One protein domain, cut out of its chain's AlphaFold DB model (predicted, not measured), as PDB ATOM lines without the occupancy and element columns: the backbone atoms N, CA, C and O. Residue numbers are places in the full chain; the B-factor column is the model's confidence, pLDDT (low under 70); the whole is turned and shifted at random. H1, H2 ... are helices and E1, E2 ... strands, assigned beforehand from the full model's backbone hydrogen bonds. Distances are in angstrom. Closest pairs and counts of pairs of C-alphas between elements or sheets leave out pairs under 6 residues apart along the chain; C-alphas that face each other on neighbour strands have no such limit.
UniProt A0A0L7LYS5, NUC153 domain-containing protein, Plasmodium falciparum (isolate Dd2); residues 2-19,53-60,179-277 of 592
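What this domain is: This is residues 2 to 19, 53 to 60 and 179 to 277 of the 592 residues of the protein "NUC153 domain-containing protein" of Plasmodium falciparum (isolate Dd2) (UniProt A0A0L7LYS5). What does the model look like at first sight? A small slab of three antiparallel strands, E2, E1 and E3 in that order across the sheet, has H3 packed over one face; H2 extends the long axis beyond one end of this slab, with the short H4 beside it. At the other end the tail of residues 2 to 7 runs out, H1 lies off to the E3 side, and in the long link after E3 residues 252 to 259 stick out. What is the make-up? The printed part has 125 residues with four named helices and three named strands, in the order E1, H1, H2, E2, H3, E3, H4, of mixed class. It is loose, with a radius of gyration of the C-alphas of 17.9 A, and elongated, spanning 66 by 42 by 30 A.

How they stand to each other: How is the sheet joined? E1, residues 8 to 17, is the inner strand, antiparallel to E2, residues 196 to 205, with N 12 and O 201 2.8 A apart, and to E3, residues 231 to 235, with N 11 and O 233 2.8 A apart. The sheet is only just strongly twisted, its C-alphas lying up to 4.4 A off the best plane. Where is H3? H3, residues 208 to 218, is on the sheet in two layers, a helix on one face, at a height over the sheet of 9.4 A, along the strands at 14 degrees to E1 on the local plane; its closest C-alphas to E3 are those of Tyr 215 and Leu 232, 6.6 A. E2, H3 and E3 form a split strand-helix-strand unit, two strands running the same way with E1 between them, and its crossover is right-handed. What of the other helices? H2, residues 179 to 194, only grazes the sheet with residues 190 to 194, and with residues 188 to 192 alone it touches H4, residues 265 to 268, the closest C-alphas being those of Arg 189 and Ala 266, 5.9 A. H1, residues 53 to 60, is only just not on the sheet, with 4 pairs of C-alphas within 10 A. In H1, H2 and H3 every O i to N i+4 pair is within hydrogen-bond range; H4 is too short for one, and its single O i to N i+3 pair is not within range.

Where its parts are: Where does each element lie? E1 begins at C-alpha 8, (28.153, -25.965, 25.380), and measures 27.9 A, as does E2; H1 measures 10.3 A. H2 measures 22.0 A, H3 15.2 A, E3 12.6 A and H4 5.5 A. Where does the last element end? H4 ends at C-alpha 268, (54.218, -39.165, 10.326).

The domain as a whole: Where is the printed part cut? Residues 20 to 52 and 61 to 178 are not printed, with C-alpha gaps of 30.2 A and 33.9 A. Which links are long, and where is confidence low? H3 to E3 and E3 to H4 are long links; 46 residues are under 70 in pLDDT, among them 2 to 19 and 53 to 60.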
ATOM      1  N   LYS A   2       9.901 -25.389  27.616       30.31
ATOM      2  CA  LYS A   2      11.003 -24.711  26.923       30.31
ATOM      3  C   LYS A   2      12.192 -25.666  26.977       30.31
ATOM      4  O   LYS A   2      12.609 -26.005  28.079       30.31
ATOM      5  N   LYS A   3      12.698 -26.125  25.828       30.00
ATOM      6  CA  LYS A   3      14.018 -26.763  25.796       30.00
ATOM      7  C   LYS A   3      15.010 -25.704  26.272       30.00
ATOM      8  O   LYS A   3      15.102 -24.649  25.644       30.00
ATOM      9  N   LEU A   4      15.669 -25.955  27.400       33.25
ATOM     10  CA  LEU A   4      16.849 -25.193  27.785       33.25
ATOM     11  C   LEU A   4      17.856 -25.419  26.659       33.25
ATOM     12  O   LEU A   4      18.253 -26.557  26.421       33.25
ATOM     13  N   LYS A   5      18.186 -24.365  25.909       35.94
ATOM     14  CA  LYS A   5      19.330 -24.416  25.005       35.94
ATOM     15  C   LYS A   5      20.565 -24.362  25.894       35.94
ATOM     16  O   LYS A   5      21.005 -23.280  26.263       35.94
ATOM     17  N   THR A   6      21.054 -25.527  26.294       43.53
ATOM     18  CA  THR A   6      22.415 -25.672  26.801       43.53
ATOM     19  C   THR A   6      23.331 -25.469  25.605       43.53
ATOM     20  O   THR A   6      23.518 -26.397  24.818       43.53
ATOM     21  N   HIS A   7      23.802 -24.239  25.421       48.38
ATOM     22  CA  HIS A   7      24.971 -23.998  24.592       48.38
ATOM     23  C   HIS A   7      26.151 -24.555  25.387       48.38
ATOM     24  O   HIS A   7      26.284 -24.266  26.571       48.38
ATOM     25  N   ILE A   8      26.920 -25.453  24.784       58.47
ATOM     26  CA  ILE A   8      28.153 -25.965  25.380       58.47
ATOM     27  C   ILE A   8      29.259 -25.617  24.403       58.47
ATOM     28  O   ILE A   8      29.179 -25.993  23.230       58.47
ATOM     29  N   LYS A   9      30.258 -24.885  24.890       61.22
ATOM     30  CA  LYS A   9      31.417 -24.468  24.111       61.22
ATOM     31  C   LYS A   9      32.505 -25.523  24.236       61.22
ATOM     32  O   LYS A   9      32.867 -25.934  25.336       61.22
ATOM     33  N   ILE A  10      33.031 -25.957  23.100       62.56
ATOM     34  CA  ILE A  10      34.216 -26.810  23.039       62.56
ATOM     35  C   ILE A  10      35.306 -26.012  22.334       62.56
ATOM     36  O   ILE A  10      35.070 -25.538  21.221       62.56
ATOM     37  N   SER A  11      36.482 -25.863  22.945       64.69
ATOM     38  CA  SER A  11      37.675 -25.495  22.189       64.69
ATOM     39  C   SER A  11      38.268 -26.731  21.527       64.69
ATOM     40  O   SER A  11      38.456 -27.773  22.150       64.69
ATOM     41  N   ILE A  12      38.563 -26.597  20.243       66.44
ATOM     42  CA  ILE A  12      39.334 -27.543  19.450       66.44
ATOM     43  C   ILE A  12      40.720 -26.937  19.299       66.44
ATOM     44  O   ILE A  12      40.873 -25.981  18.542       66.44
ATOM     45  N   ASN A  13      41.713 -27.473  20.003       60.38
ATOM     46  CA  ASN A  13      43.103 -27.066  19.849       60.38
ATOM     47  C   ASN A  13      43.759 -27.901  18.741       60.38
ATOM     48  O   ASN A  13      43.709 -29.133  18.757       60.38
ATOM     49  N   ALA A  14      44.392 -27.220  17.789       57.00
ATOM     50  CA  ALA A  14      45.063 -27.817  16.644       57.00
ATOM     51  C   ALA A  14      46.415 -27.134  16.398       57.00
ATOM     52  O   ALA A  14      46.522 -25.908  16.354       57.00
ATOM     53  N   VAL A  15      47.457 -27.940  16.190       53.50
ATOM     54  CA  VAL A  15      48.764 -27.459  15.727       53.50
ATOM     55  C   VAL A  15      48.798 -27.604  14.210       53.50
ATOM     56  O   VAL A  15      48.848 -28.723  13.696       53.50
ATOM     57  N   GLY A  16      48.730 -26.479  13.497       50.09
ATOM     58  CA  GLY A  16      48.644 -26.432  12.036       50.09
ATOM     59  C   GLY A  16      49.773 -25.610  11.420       50.09
ATOM     60  O   GLY A  16      50.273 -24.668  12.028       50.09
ATOM     61  N   ILE A  17      50.182 -25.945  10.197       44.03
ATOM     62  CA  ILE A  17      51.000 -25.044   9.376       44.03
ATOM     63  C   ILE A  17      50.038 -24.094   8.677       44.03
ATOM     64  O   ILE A  17      49.078 -24.531   8.048       44.03
ATOM     65  N   GLU A  18      50.327 -22.801   8.753       36.19
ATOM     66  CA  GLU A  18      49.616 -21.788   7.983       36.19
ATOM     67  C   GLU A  18      49.942 -21.972   6.492       36.19
ATOM     68  O   GLU A  18      51.011 -21.597   6.011       36.19
ATOM     69  N   THR A  19      49.033 -22.610   5.755       33.69
ATOM     70  CA  THR A  19      48.918 -22.407   4.310       33.69
ATOM     71  C   THR A  19      48.065 -21.165   4.103       33.69
ATOM     72  O   THR A  19      46.904 -21.154   4.509       33.69
ATOM     73  N   GLY A  53      41.672 -33.281  32.786       37.62
ATOM     74  CA  GLY A  53      41.956 -32.015  32.110       37.62
ATOM     75  C   GLY A  53      42.664 -31.015  33.021       37.62
ATOM     76  O   GLY A  53      43.697 -30.488  32.643       37.62
ATOM     77  N   GLU A  54      42.196 -30.833  34.260       46.69
ATOM     78  CA  GLU A  54      42.814 -29.906  35.228       46.69
ATOM     79  C   GLU A  54      44.276 -30.227  35.549       46.69
ATOM     80  O   GLU A  54      45.065 -29.320  35.793       46.69
ATOM     81  N   LYS A  55      44.647 -31.513  35.575       51.59
ATOM     82  CA  LYS A  55      46.030 -31.925  35.846       51.59
ATOM     83  C   LYS A  55      46.939 -31.621  34.660       51.59
ATOM     84  O   LYS A  55      48.045 -31.141  34.870       51.59
ATOM     85  N   LYS A  56      46.458 -31.874  33.437       48.75
ATOM     86  CA  LYS A  56      47.152 -31.517  32.192       48.75
ATOM     87  C   LYS A  56      47.258 -29.994  32.055       48.75
ATOM     88  O   LYS A  56      48.336 -29.499  31.783       48.75
ATOM     89  N   LEU A  57      46.183 -29.264  32.344       53.28
ATOM     90  CA  LEU A  57      46.110 -27.807  32.230       53.28
ATOM     91  C   LEU A  57      47.028 -27.104  33.240       53.28
ATOM     92  O   LEU A  57      47.812 -26.266  32.823       53.28
ATOM     93  N   LYS A  58      47.044 -27.508  34.519       57.88
ATOM     94  CA  LYS A  58      48.011 -26.977  35.505       57.88
ATOM     95  C   LYS A  58      49.460 -27.307  35.144       57.88
ATOM     96  O   LYS A  58      50.344 -26.476  35.305       57.88
ATOM     97  N   TYR A  59      49.705 -28.509  34.617       58.31
ATOM     98  CA  TYR A  59      51.034 -28.882  34.138       58.31
ATOM     99  C   TYR A  59      51.465 -28.035  32.929       58.31
ATOM    100  O   TYR A  59      52.617 -27.624  32.861       58.31
ATOM    101  N   GLU A  60      50.545 -27.727  32.011       60.59
ATOM    102  CA  GLU A  60      50.778 -26.868  30.841       60.59
ATOM    103  C   GLU A  60      50.873 -25.371  31.186       60.59
ATOM    104  O   GLU A  60      51.621 -24.660  30.522       60.59
ATOM    105  N   ASN A 179      74.440 -40.813   8.804       59.66
ATOM    106  CA  ASN A 179      73.970 -39.798   9.739       59.66
ATOM    107  C   ASN A 179      73.502 -38.547   8.988       59.66
ATOM    108  O   ASN A 179      72.515 -37.958   9.393       59.66
ATOM    109  N   ASP A 180      74.130 -38.195   7.858       71.00
ATOM    110  CA  ASP A 180      73.750 -37.011   7.075       71.00
ATOM    111  C   ASP A 180      72.270 -37.051   6.623       71.00
ATOM    112  O   ASP A 180      71.553 -36.064   6.788       71.00
ATOM    113  N   GLU A 181      71.784 -38.200   6.125       74.62
ATOM    114  CA  GLU A 181      70.376 -38.387   5.714       74.62
ATOM    115  C   GLU A 181      69.400 -38.274   6.905       74.62
ATOM    116  O   GLU A 181      68.333 -37.664   6.784       74.62
ATOM    117  N   ASP A 182      69.761 -38.842   8.061       79.25
ATOM    118  CA  ASP A 182      68.943 -38.797   9.280       79.25
ATOM    119  C   ASP A 182      68.955 -37.391   9.923       79.25
ATOM    120  O   ASP A 182      67.904 -36.882  10.314       79.25
ATOM    121  N   ASP A 183      70.100 -36.703   9.933       81.62
ATOM    122  CA  ASP A 183      70.259 -35.334  10.429       81.62
ATOM    123  C   ASP A 183      69.509 -34.317   9.547       81.62
ATOM    124  O   ASP A 183      68.947 -33.340  10.047       81.62
ATOM    125  N   GLU A 184      69.505 -34.491   8.219       84.38
ATOM    126  CA  GLU A 184      68.693 -33.683   7.294       84.38
ATOM    127  C   GLU A 184      67.191 -33.887   7.530       84.38
ATOM    128  O   GLU A 184      66.426 -32.923   7.617       84.38
ATOM    129  N   ASN A 185      66.771 -35.137   7.700       85.50
ATOM    130  CA  ASN A 185      65.405 -35.535   8.021       85.50
ATOM    131  C   ASN A 185      64.927 -34.941   9.366       85.50
ATOM    132  O   ASN A 185      63.825 -34.390   9.445       85.50
ATOM    133  N   GLU A 186      65.768 -34.955  10.404       84.44
ATOM    134  CA  GLU A 186      65.477 -34.303  11.686       84.44
ATOM    135  C   GLU A 186      65.399 -32.773  11.570       84.44
ATOM    136  O   GLU A 186      64.454 -32.179  12.095       84.44
ATOM    137  N   LYS A 187      66.290 -32.127  10.803       88.12
ATOM    138  CA  LYS A 187      66.189 -30.683  10.500       88.12
ATOM    139  C   LYS A 187      64.874 -30.342   9.790       88.12
ATOM    140  O   LYS A 187      64.244 -29.346  10.140       88.12
ATOM    141  N   ILE A 188      64.415 -31.173   8.847       84.75
ATOM    142  CA  ILE A 188      63.115 -30.989   8.177       84.75
ATOM    143  C   ILE A 188      61.958 -31.113   9.181       84.75
ATOM    144  O   ILE A 188      61.034 -30.301   9.137       84.75
ATOM    145  N   ARG A 189      61.994 -32.074  10.117       83.62
ATOM    146  CA  ARG A 189      60.968 -32.197  11.173       83.62
ATOM    147  C   ARG A 189      60.943 -30.982  12.098       83.62
ATOM    148  O   ARG A 189      59.873 -30.416  12.311       83.62
ATOM    149  N   LEU A 190      62.106 -30.557  12.597       85.56
ATOM    150  CA  LEU A 190      62.241 -29.365  13.440       85.56
ATOM    151  C   LEU A 190      61.707 -28.120  12.726       85.56
ATOM    152  O   LEU A 190      60.938 -27.363  13.312       85.56
ATOM    153  N   TYR A 191      62.030 -27.952  11.442       84.31
ATOM    154  CA  TYR A 191      61.530 -26.847  10.629       84.31
ATOM    155  C   TYR A 191      59.994 -26.853  10.495       84.31
ATOM    156  O   TYR A 191      59.352 -25.811  10.626       84.31
ATOM    157  N   GLN A 192      59.379 -28.019  10.270       79.75
ATOM    158  CA  GLN A 192      57.917 -28.133  10.169       79.75
ATOM    159  C   GLN A 192      57.218 -27.846  11.504       79.75
ATOM    160  O   GLN A 192      56.154 -27.230  11.504       79.75
ATOM    161  N   ILE A 193      57.828 -28.232  12.631       80.50
ATOM    162  CA  ILE A 193      57.350 -27.887  13.979       80.50
ATOM    163  C   ILE A 193      57.504 -26.381  14.234       80.50
ATOM    164  O   ILE A 193      56.551 -25.742  14.661       80.50
ATOM    165  N   GLN A 194      58.652 -25.780  13.913       83.00
ATOM    166  CA  GLN A 194      58.889 -24.342  14.102       83.00
ATOM    167  C   GLN A 194      57.965 -23.466  13.238       83.00
ATOM    168  O   GLN A 194      57.589 -22.372  13.650       83.00
ATOM    169  N   ARG A 195      57.585 -23.940  12.044       77.44
ATOM    170  CA  ARG A 195      56.600 -23.281  11.171       77.44
ATOM    171  C   ARG A 195      55.152 -23.487  11.635       77.44
ATOM    172  O   ARG A 195      54.259 -22.789  11.159       77.44
ATOM    173  N   SER A 196      54.902 -24.453  12.517       76.44
ATOM    174  CA  SER A 196      53.560 -24.699  13.031       76.44
ATOM    175  C   SER A 196      53.106 -23.592  13.976       76.44
ATOM    176  O   SER A 196      53.897 -22.995  14.706       76.44
ATOM    177  N   ARG A 197      51.808 -23.312  13.945       77.75
ATOM    178  CA  ARG A 197      51.145 -22.319  14.778       77.75
ATOM    179  C   ARG A 197      50.016 -23.005  15.534       77.75
ATOM    180  O   ARG A 197      49.350 -23.903  15.012       77.75
ATOM    181  N   TYR A 198      49.813 -22.573  16.770       78.06
ATOM    182  CA  TYR A 198      48.684 -23.007  17.576       78.06
ATOM    183  C   TYR A 198      47.432 -22.268  17.116       78.06
ATOM    184  O   TYR A 198      47.391 -21.036  17.114       78.06
ATOM    185  N   TYR A 199      46.417 -23.033  16.737       76.94
ATOM    186  CA  TYR A 199      45.078 -22.540  16.465       76.94
ATOM    187  C   TYR A 199      44.109 -23.191  17.439       76.94
ATOM    188  O   TYR A 199      44.238 -24.371  17.768       76.94
ATOM    189  N   PHE A 200      43.120 -22.422  17.876       79.38
ATOM    190  CA  PHE A 200      41.962 -22.961  18.564       79.38
ATOM    191  C   PHE A 200      40.693 -22.504  17.843       79.38
ATOM    192  O   PHE A 200      40.621 -21.375  17.354       79.38
ATOM    193  N   ALA A 201      39.701 -23.384  17.767       79.50
ATOM    194  CA  ALA A 201      38.370 -23.072  17.258       79.50
ATOM    195  C   ALA A 201      37.336 -23.314  18.359       79.50
ATOM    196  O   ALA A 201      37.488 -24.245  19.144       79.50
ATOM    197  N   LEU A 202      36.289 -22.493  18.418       82.06
ATOM    198  CA  LEU A 202      35.206 -22.631  19.393       82.06
ATOM    199  C   LEU A 202      33.963 -23.171  18.691       82.06
ATOM    200  O   LEU A 202      33.479 -22.564  17.738       82.06
ATOM    201  N   VAL A 203      33.444 -24.297  19.171       81.06
ATOM    202  CA  VAL A 203      32.232 -24.930  18.637       81.06
ATOM    203  C   VAL A 203      31.118 -24.834  19.670       81.06
ATOM    204  O   VAL A 203      31.263 -25.336  20.785       81.06
ATOM    205  N   GLU A 204      29.998 -24.209  19.298       82.56
ATOM    206  CA  GLU A 204      28.783 -24.183  20.116       82.56
ATOM    207  C   GLU A 204      27.857 -25.356  19.771       82.56
ATOM    208  O   GLU A 204      27.236 -25.405  18.708       82.56
ATOM    209  N   CYS A 205      27.717 -26.295  20.704       79.06
ATOM    210  CA  CYS A 205      26.841 -27.455  20.560       79.06
ATOM    211  C   CYS A 205      25.498 -27.250  21.279       79.06
ATOM    212  O   CYS A 205      25.450 -26.778  22.412       79.06
ATOM    213  N   TYR A 206      24.396 -27.675  20.644       81.94
ATOM    214  CA  TYR A 206      23.029 -27.541  21.184       81.94
ATOM    215  C   TYR A 206      22.581 -28.670  22.129       81.94
ATOM    216  O   TYR A 206      21.513 -28.568  22.738       81.94
ATOM    217  N   ASN A 207      23.316 -29.785  22.183       83.25
ATOM    218  CA  ASN A 207      22.964 -30.968  22.971       83.25
ATOM    219  C   ASN A 207      24.212 -31.549  23.639       83.25
ATOM    220  O   ASN A 207      25.220 -31.768  22.968       83.25
ATOM    221  N   LYS A 208      24.107 -31.872  24.931       82.50
ATOM    222  CA  LYS A 208      25.164 -32.528  25.706       82.50
ATOM    223  C   LYS A 208      25.588 -33.868  25.097       82.50
ATOM    224  O   LYS A 208      26.779 -34.129  25.013       82.50
ATOM    225  N   GLU A 209      24.640 -34.678  24.626       82.25
ATOM    226  CA  GLU A 209      24.934 -36.005  24.051       82.25
ATOM    227  C   GLU A 209      25.840 -35.904  22.810       82.25
ATOM    228  O   GLU A 209      26.655 -36.784  22.560       82.25
ATOM    229  N   ILE A 210      25.730 -34.806  22.048       80.31
ATOM    230  CA  ILE A 210      26.581 -34.544  20.877       80.31
ATOM    231  C   ILE A 210      27.990 -34.128  21.318       80.31
ATOM    232  O   ILE A 210      28.956 -34.538  20.692       80.31
ATOM    233  N   VAL A 211      28.123 -33.353  22.400       81.69
ATOM    234  CA  VAL A 211      29.435 -32.983  22.969       81.69
ATOM    235  C   VAL A 211      30.178 -34.215  23.471       81.69
ATOM    236  O   VAL A 211      31.357 -34.365  23.189       81.69
ATOM    237  N   GLU A 212      29.479 -35.093  24.191       83.69
ATOM    238  CA  GLU A 212      30.021 -36.342  24.732       83.69
ATOM    239  C   GLU A 212      30.501 -37.258  23.594       83.69
ATOM    240  O   GLU A 212      31.658 -37.664  23.582       83.69
ATOM    241  N   PHE A 213      29.677 -37.444  22.556       85.81
ATOM    242  CA  PHE A 213      30.037 -38.196  21.351       85.81
ATOM    243  C   PHE A 213      31.219 -37.587  20.569       85.81
ATOM    244  O   PHE A 213      32.141 -38.303  20.190       85.81
ATOM    245  N   LEU A 214      31.232 -36.264  20.350       85.50
ATOM    246  CA  LEU A 214      32.348 -35.580  19.679       85.50
ATOM    247  C   LEU A 214      33.645 -35.681  20.488       85.50
ATOM    248  O   LEU A 214      34.713 -35.823  19.902       85.50
ATOM    249  N   TYR A 215      33.568 -35.614  21.817       84.56
ATOM    250  CA  TYR A 215      34.729 -35.776  22.687       84.56
ATOM    251  C   TYR A 215      35.256 -37.221  22.654       84.56
ATOM    252  O   TYR A 215      36.461 -37.418  22.574       84.56
ATOM    253  N   GLU A 216      34.378 -38.229  22.662       85.88
ATOM    254  CA  GLU A 216      34.778 -39.643  22.569       85.88
ATOM    255  C   GLU A 216      35.364 -40.032  21.200       85.88
ATOM    256  O   GLU A 216      36.301 -40.829  21.159       85.88
ATOM    257  N   GLU A 217      34.841 -39.501  20.086       87.50
ATOM    258  CA  GLU A 217      35.325 -39.855  18.739       87.50
ATOM    259  C   GLU A 217      36.495 -38.997  18.235       87.50
ATOM    260  O   GLU A 217      37.323 -39.500  17.474       87.50
ATOM    261  N   LEU A 218      36.555 -37.707  18.593       83.31
ATOM    262  CA  LEU A 218      37.508 -36.760  18.000       83.31
ATOM    263  C   LEU A 218      38.673 -36.380  18.923       83.31
ATOM    264  O   LEU A 218      39.668 -35.851  18.422       83.31
ATOM    265  N   ASN A 219      38.586 -36.612  20.237       84.31
ATOM    266  CA  ASN A 219      39.709 -36.312  21.125       84.31
ATOM    267  C   ASN A 219      40.861 -37.294  20.896       84.31
ATOM    268  O   ASN A 219      40.648 -38.495  20.760       84.31
ATOM    269  N   ASP A 220      42.082 -36.762  20.838       78.44
ATOM    270  CA  ASP A 220      43.298 -37.482  20.448       78.44
ATOM    271  C   ASP A 220      43.248 -38.076  19.017       78.44
ATOM    272  O   ASP A 220      44.078 -38.913  18.656       78.44
ATOM    273  N   MET A 221      42.316 -37.631  18.158       80.31
ATOM    274  CA  MET A 221      42.259 -38.061  16.757       80.31
ATOM    275  C   MET A 221      43.341 -37.363  15.916       80.31
ATOM    276  O   MET A 221      43.411 -36.132  15.854       80.31
ATOM    277  N   ASP A 222      44.132 -38.153  15.185       76.00
ATOM    278  CA  ASP A 222      45.094 -37.673  14.185       76.00
ATOM    279  C   ASP A 222      44.375 -37.165  12.919       76.00
ATOM    280  O   ASP A 222      44.231 -37.882  11.926       76.00
ATOM    281  N   ALA A 223      43.924 -35.912  12.929       73.94
ATOM    282  CA  ALA A 223      43.375 -35.264  11.739       73.94
ATOM    283  C   ALA A 223      44.487 -34.895  10.736       73.94
ATOM    284  O   ALA A 223      45.561 -34.453  11.128       73.94
ATOM    285  N   ASP A 224      44.246 -35.015   9.426       72.12
ATOM    286  CA  ASP A 224      45.286 -34.726   8.417       72.12
ATOM    287  C   ASP A 224      45.569 -33.232   8.188       72.12
ATOM    288  O   ASP A 224      46.618 -32.899   7.640       72.12
ATOM    289  N   PHE A 225      44.684 -32.338   8.645       70.38
ATOM    290  CA  PHE A 225      44.970 -30.898   8.735       70.38
ATOM    291  C   PHE A 225      45.801 -30.537   9.981       70.38
ATOM    292  O   PHE A 225      46.444 -29.487  10.012       70.38
ATOM    293  N   CYS A 226      45.808 -31.405  10.999       70.12
ATOM    294  CA  CYS A 226      46.680 -31.283  12.159       70.12
ATOM    295  C   CYS A 226      48.048 -31.908  11.861       70.12
ATOM    296  O   CYS A 226      48.184 -32.901  11.146       70.12
ATOM    297  N   ILE A 227      49.086 -31.327  12.452       69.19
ATOM    298  CA  ILE A 227      50.441 -31.890  12.425       69.19
ATOM    299  C   ILE A 227      50.573 -33.038  13.435       69.19
ATOM    300  O   ILE A 227      51.240 -34.033  13.151       69.19
ATOM    301  N   ASN A 228      49.901 -32.883  14.577       71.56
ATOM    302  CA  ASN A 228      49.780 -33.864  15.651       71.56
ATOM    303  C   ASN A 228      48.295 -34.284  15.783       71.56
ATOM    304  O   ASN A 228      47.576 -34.382  14.790       71.56
ATOM    305  N   TYR A 229      47.836 -34.474  17.018       75.50
ATOM    306  CA  TYR A 229      46.474 -34.816  17.405       75.50
ATOM    307  C   TYR A 229      45.568 -33.582  17.562       75.50
ATOM    308  O   TYR A 229      46.039 -32.448  17.707       75.50
ATOM    309  N   LEU A 230      44.257 -33.826  17.563       79.38
ATOM    310  CA  LEU A 230      43.218 -32.880  17.961       79.38
ATOM    311  C   LEU A 230      42.992 -32.961  19.485       79.38
ATOM    312  O   LEU A 230      42.704 -34.037  20.004       79.38
ATOM    313  N   ASP A 231      43.104 -31.844  20.207       81.88
ATOM    314  CA  ASP A 231      42.872 -31.780  21.664       81.88
ATOM    315  C   ASP A 231      41.599 -30.967  21.926       81.88
ATOM    316  O   ASP A 231      41.583 -29.749  21.734       81.88
ATOM    317  N   LEU A 232      40.511 -31.640  22.310       82.88
ATOM    318  CA  LEU A 232      39.241 -30.988  22.625       82.88
ATOM    319  C   LEU A 232      39.160 -30.683  24.121       82.88
ATOM    320  O   LEU A 232      39.370 -31.558  24.958       82.88
ATOM    321  N   ARG A 233      38.784 -29.453  24.479       82.12
ATOM    322  CA  ARG A 233      38.513 -29.066  25.871       82.12
ATOM    323  C   ARG A 233      37.137 -28.431  25.973       82.12
ATOM    324  O   ARG A 233      36.770 -27.570  25.181       82.12
ATOM    325  N   ILE A 234      36.355 -28.869  26.954       81.75
ATOM    326  CA  ILE A 234      35.053 -28.265  27.248       81.75
ATOM    327  C   ILE A 234      35.311 -26.967  28.022       81.75
ATOM    328  O   ILE A 234      36.051 -26.976  29.005       81.75
ATOM    329  N   ILE A 235      34.722 -25.868  27.557       79.06
ATOM    330  CA  ILE A 235      34.856 -24.528  28.133       79.06
ATOM    331  C   ILE A 235      33.515 -24.109  28.741       79.06
ATOM    332  O   ILE A 235      32.464 -24.254  28.112       79.06
ATOM    333  N   ASP A 236      33.559 -23.551  29.951       77.31
ATOM    334  CA  ASP A 236      32.393 -22.938  30.590       77.31
ATOM    335  C   ASP A 236      32.029 -21.605  29.916       77.31
ATOM    336  O   ASP A 236      32.894 -20.805  29.555       77.31
ATOM    337  N   ASP A 237      30.729 -21.308  29.826       66.12
ATOM    338  CA  ASP A 237      30.194 -20.113  29.150       66.12
ATOM    339  C   ASP A 237      30.739 -18.765  29.666       66.12
ATOM    340  O   ASP A 237      30.609 -17.755  28.971       66.12
ATOM    341  N   ASN A 238      31.346 -18.751  30.858       61.47
ATOM    342  CA  ASN A 238      31.886 -17.569  31.533       61.47
ATOM    343  C   ASN A 238      33.349 -17.238  31.172       61.47
ATOM    344  O   ASN A 238      33.867 -16.235  31.658       61.47
ATOM    345  N   CYS A 239      34.038 -18.053  30.364       62.56
ATOM    346  CA  CYS A 239      35.397 -17.734  29.918       62.56
ATOM    347  C   CYS A 239      35.382 -16.584  28.895       62.56
ATOM    348  O   CYS A 239      34.970 -16.766  27.749       62.56
ATOM    349  N   SER A 240      35.862 -15.407  29.305       61.84
ATOM    350  CA  SER A 240      36.151 -14.280  28.414       61.84
ATOM    351  C   SER A 240      37.336 -14.619  27.509       61.84
ATOM    352  O   SER A 240      38.422 -14.931  27.995       61.84
ATOM    353  N   LEU A 241      37.127 -14.544  26.196       66.50
ATOM    354  CA  LEU A 241      38.135 -14.813  25.159       66.50
ATOM    355  C   LEU A 241      38.523 -13.522  24.415       66.50
ATOM    356  O   LEU A 241      38.982 -13.563  23.276       66.50
ATOM    357  N   ASP A 242      38.310 -12.378  25.069       63.25
ATOM    358  CA  ASP A 242      38.323 -11.041  24.466       63.25
ATOM    359  C   ASP A 242      39.721 -10.605  23.982       63.25
ATOM    360  O   ASP A 242      39.830  -9.766  23.088       63.25
ATOM    361  N   ASP A 243      40.781 -11.225  24.510       70.19
ATOM    362  CA  ASP A 243      42.175 -10.999  24.104       70.19
ATOM    363  C   ASP A 243      42.526 -11.648  22.749       70.19
ATOM    364  O   ASP A 243      43.553 -11.331  22.140       70.19
ATOM    365  N   TYR A 244      41.689 -12.560  22.241       69.62
ATOM    366  CA  TYR A 244      41.976 -13.325  21.030       69.62
ATOM    367  C   TYR A 244      41.295 -12.747  19.789       69.62
ATOM    368  O   TYR A 244      40.070 -12.693  19.664       69.62
ATOM    369  N   LYS A 245      42.107 -12.404  18.786       69.31
ATOM    370  CA  LYS A 245      41.611 -11.967  17.478       69.31
ATOM    371  C   LYS A 245      41.028 -13.151  16.699       69.31
ATOM    372  O   LYS A 245      41.768 -13.910  16.073       69.31
ATOM    373  N   ILE A 246      39.699 -13.274  16.711       72.94
ATOM    374  CA  ILE A 246      38.947 -14.232  15.886       72.94
ATOM    375  C   ILE A 246      39.359 -14.050  14.419       72.94
ATOM    376  O   ILE A 246      39.243 -12.954  13.868       72.94
ATOM    377  N   LYS A 247      39.861 -15.124  13.798       71.00
ATOM    378  CA  LYS A 247      40.220 -15.138  12.374       71.00
ATOM    379  C   LYS A 247      38.991 -15.286  11.482       71.00
ATOM    380  O   LYS A 247      38.785 -14.476  10.588       71.00
ATOM    381  N   GLU A 248      38.197 -16.319  11.743       72.50
ATOM    382  CA  GLU A 248      37.059 -16.741  10.926       72.50
ATOM    383  C   GLU A 248      35.928 -17.233  11.838       72.50
ATOM    384  O   GLU A 248      36.177 -17.759  12.926       72.50
ATOM    385  N   SER A 249      34.681 -17.069  11.395       77.19
ATOM    386  CA  SER A 249      33.480 -17.594  12.048       77.19
ATOM    387  C   SER A 249      32.526 -18.152  10.992       77.19
ATOM    388  O   SER A 249      32.358 -17.565   9.924       77.19
ATOM    389  N   CYS A 250      31.926 -19.313  11.260       73.75
ATOM    390  CA  CYS A 250      31.159 -20.059  10.265       73.75
ATOM    391  C   CYS A 250      29.957 -20.769  10.906       73.75
ATOM    392  O   CYS A 250      30.124 -21.751  11.627       73.75
ATOM    393  N   ASP A 251      28.745 -20.284  10.612       73.50
ATOM    394  CA  ASP A 251      27.483 -20.888  11.078       73.50
ATOM    395  C   ASP A 251      26.957 -21.983  10.126       73.50
ATOM    396  O   ASP A 251      26.168 -22.849  10.518       73.50
ATOM    397  N   HIS A 252      27.371 -21.940   8.856       74.94
ATOM    398  CA  HIS A 252      26.911 -22.822   7.783       74.94
ATOM    399  C   HIS A 252      28.051 -23.146   6.817       74.94
ATOM    400  O   HIS A 252      28.758 -22.248   6.371       74.94
ATOM    401  N   ILE A 253      28.182 -24.427   6.451       77.88
ATOM    402  CA  ILE A 253      29.167 -24.900   5.467       77.88
ATOM    403  C   ILE A 253      28.951 -24.148   4.137       77.88
ATOM    404  O   ILE A 253      27.831 -24.198   3.618       77.88
ATOM    405  N   PRO A 254      29.974 -23.476   3.571       77.00
ATOM    406  CA  PRO A 254      29.857 -22.808   2.276       77.00
ATOM    407  C   PRO A 254      29.543 -23.802   1.151       77.00
ATOM    408  O   PRO A 254      30.142 -24.874   1.087       77.00
ATOM    409  N   GLU A 255      28.638 -23.439   0.236       76.50
ATOM    410  CA  GLU A 255      28.166 -24.350  -0.825       76.50
ATOM    411  C   GLU A 255      29.280 -24.784  -1.804       76.50
ATOM    412  O   GLU A 255      29.228 -25.902  -2.315       76.50
ATOM    413  N   ASN A 256      30.318 -23.955  -1.988       76.56
ATOM    414  CA  ASN A 256      31.483 -24.223  -2.849       76.56
ATOM    415  C   ASN A 256      32.715 -24.765  -2.086       76.56
ATOM    416  O   ASN A 256      33.821 -24.749  -2.617       76.56
ATOM    417  N   TYR A 257      32.588 -25.225  -0.835       79.25
ATOM    418  CA  TYR A 257      33.761 -25.678  -0.075       79.25
ATOM    419  C   TYR A 257      34.333 -27.019  -0.587       79.25
ATOM    420  O   TYR A 257      33.826 -28.093  -0.247       79.25
ATOM    421  N   GLU A 258      35.433 -26.975  -1.347       69.75
ATOM    422  CA  GLU A 258      36.264 -28.155  -1.622       69.75
ATOM    423  C   GLU A 258      37.295 -28.363  -0.498       69.75
ATOM    424  O   GLU A 258      38.179 -27.538  -0.265       69.75
ATOM    425  N   PHE A 259      37.228 -29.506   0.191       65.69
ATOM    426  CA  PHE A 259      38.215 -29.857   1.215       65.69
ATOM    427  C   PHE A 259      39.569 -30.215   0.578       65.69
ATOM    428  O   PHE A 259      39.748 -31.299   0.015       65.69
ATOM    429  N   HIS A 260      40.552 -29.322   0.695       63.41
ATOM    430  CA  HIS A 260      41.910 -29.571   0.220       63.41
ATOM    431  C   HIS A 260      42.698 -30.484   1.176       63.41
ATOM    432  O   HIS A 260      43.006 -30.135   2.312       63.41
ATOM    433  N   TYR A 261      43.076 -31.665   0.682       62.09
ATOM    434  CA  TYR A 261      43.819 -32.672   1.442       62.09
ATOM    435  C   TYR A 261      45.329 -32.362   1.487       62.09
ATOM    436  O   TYR A 261      46.099 -32.822   0.639       62.09
ATOM    437  N   SER A 262      45.766 -31.575   2.475       62.16
ATOM    438  CA  SER A 262      47.177 -31.221   2.699       62.16
ATOM    439  C   SER A 262      47.836 -32.092   3.781       62.16
ATOM    440  O   SER A 262      47.878 -31.715   4.947       62.16
ATOM    441  N   VAL A 263      48.405 -33.243   3.410       62.88
ATOM    442  CA  VAL A 263      49.107 -34.112   4.377       62.88
ATOM    443  C   VAL A 263      50.526 -33.617   4.644       62.88
ATOM    444  O   VAL A 263      51.384 -33.653   3.760       62.88
ATOM    445  N   SER A 264      50.817 -33.261   5.898       66.38
ATOM    446  CA  SER A 264      52.199 -33.103   6.364       66.38
ATOM    447  C   SER A 264      52.836 -34.475   6.615       66.38
ATOM    448  O   SER A 264      52.741 -35.063   7.690       66.38
ATOM    449  N   THR A 265      53.511 -35.004   5.596       69.19
ATOM    450  CA  THR A 265      54.207 -36.302   5.644       69.19
ATOM    451  C   THR A 265      55.432 -36.318   6.563       69.19
ATOM    452  O   THR A 265      55.896 -37.390   6.944       69.19
ATOM    453  N   ALA A 266      55.983 -35.149   6.904       73.94
ATOM    454  CA  ALA A 266      57.294 -35.021   7.541       73.94
ATOM    455  C   ALA A 266      57.368 -35.600   8.966       73.94
ATOM    456  O   ALA A 266      58.386 -36.190   9.329       73.94
ATOM    457  N   LEU A 267      56.302 -35.458   9.764       75.31
ATOM    458  CA  LEU A 267      56.268 -35.974  11.138       75.31
ATOM    459  C   LEU A 267      55.748 -37.419  11.221       75.31
ATOM    460  O   LEU A 267      56.184 -38.166  12.092       75.31
ATOM    461  N   LYS A 268      54.860 -37.834  10.305       78.38
ATOM    462  CA  LYS A 268      54.218 -39.165  10.326       78.38
ATOM    463  C   LYS A 268      55.103 -40.296   9.761       78.38
ATOM    464  O   LYS A 268      54.782 -41.469   9.947       78.38
ATOM    465  N   HIS A 269      56.200 -39.987   9.058       76.12
ATOM    466  CA  HIS A 269      57.024 -40.987   8.360       76.12
ATOM    467  C   HIS A 269      58.503 -40.980   8.761       76.12
ATOM    468  O   HIS A 269      59.064 -39.967   9.177       76.12
ATOM    469  N   THR A 270      59.159 -42.133   8.584       81.06
ATOM    470  CA  THR A 270      60.581 -42.332   8.906       81.06
ATOM    471  C   THR A 270      61.512 -41.456   8.077       81.06
ATOM    472  O   THR A 270      62.495 -40.986   8.633       81.06
ATOM    473  N   HIS A 271      61.182 -41.188   6.810       79.75
ATOM    474  CA  HIS A 271      61.886 -40.254   5.927       79.75
ATOM    475  C   HIS A 271      60.975 -39.056   5.633       79.75
ATOM    476  O   HIS A 271      60.013 -39.172   4.869       79.75
ATOM    477  N   ALA A 272      61.280 -37.895   6.214       81.25
ATOM    478  CA  ALA A 272      60.607 -36.647   5.888       81.25
ATOM    479  C   ALA A 272      60.955 -36.210   4.459       81.25
ATOM    480  O   ALA A 272      62.083 -36.369   4.001       81.25
ATOM    481  N   GLN A 273      59.978 -35.652   3.752       76.31
ATOM    482  CA  GLN A 273      60.183 -35.010   2.454       76.31
ATOM    483  C   GLN A 273      60.044 -33.501   2.648       76.31
ATOM    484  O   GLN A 273      59.175 -33.057   3.403       76.31
ATOM    485  N   SER A 274      60.878 -32.706   1.975       77.75
ATOM    486  CA  SER A 274      60.746 -31.248   2.019       77.75
ATOM    487  C   SER A 274      59.534 -30.810   1.194       77.75
ATOM    488  O   SER A 274      59.612 -30.613  -0.017       77.75
ATOM    489  N   THR A 275      58.389 -30.661   1.859       70.00
ATOM    490  CA  THR A 275      57.138 -30.189   1.247       70.00
ATOM    491  C   THR A 275      57.099 -28.673   1.043       70.00
ATOM    492  O   THR A 275      56.088 -28.149   0.586       70.00
ATOM    493  N   TRP A 276      58.177 -27.944   1.361       66.69
ATOM    494  CA  TRP A 276      58.165 -26.477   1.386       66.69
ATOM    495  C   TRP A 276      57.867 -25.844   0.024       66.69
ATOM    496  O   TRP A 276      57.126 -24.869  -0.049       66.69
ATOM    497  N   GLU A 277      58.358 -26.442  -1.065       58.97
ATOM    498  CA  GLU A 277      58.018 -25.997  -2.419       58.97
ATOM    499  C   GLU A 277      56.863 -26.785  -3.077       58.97
ATOM    500  O   GLU A 277      56.560 -26.572  -4.260       58.97
TER     501      GLU A 277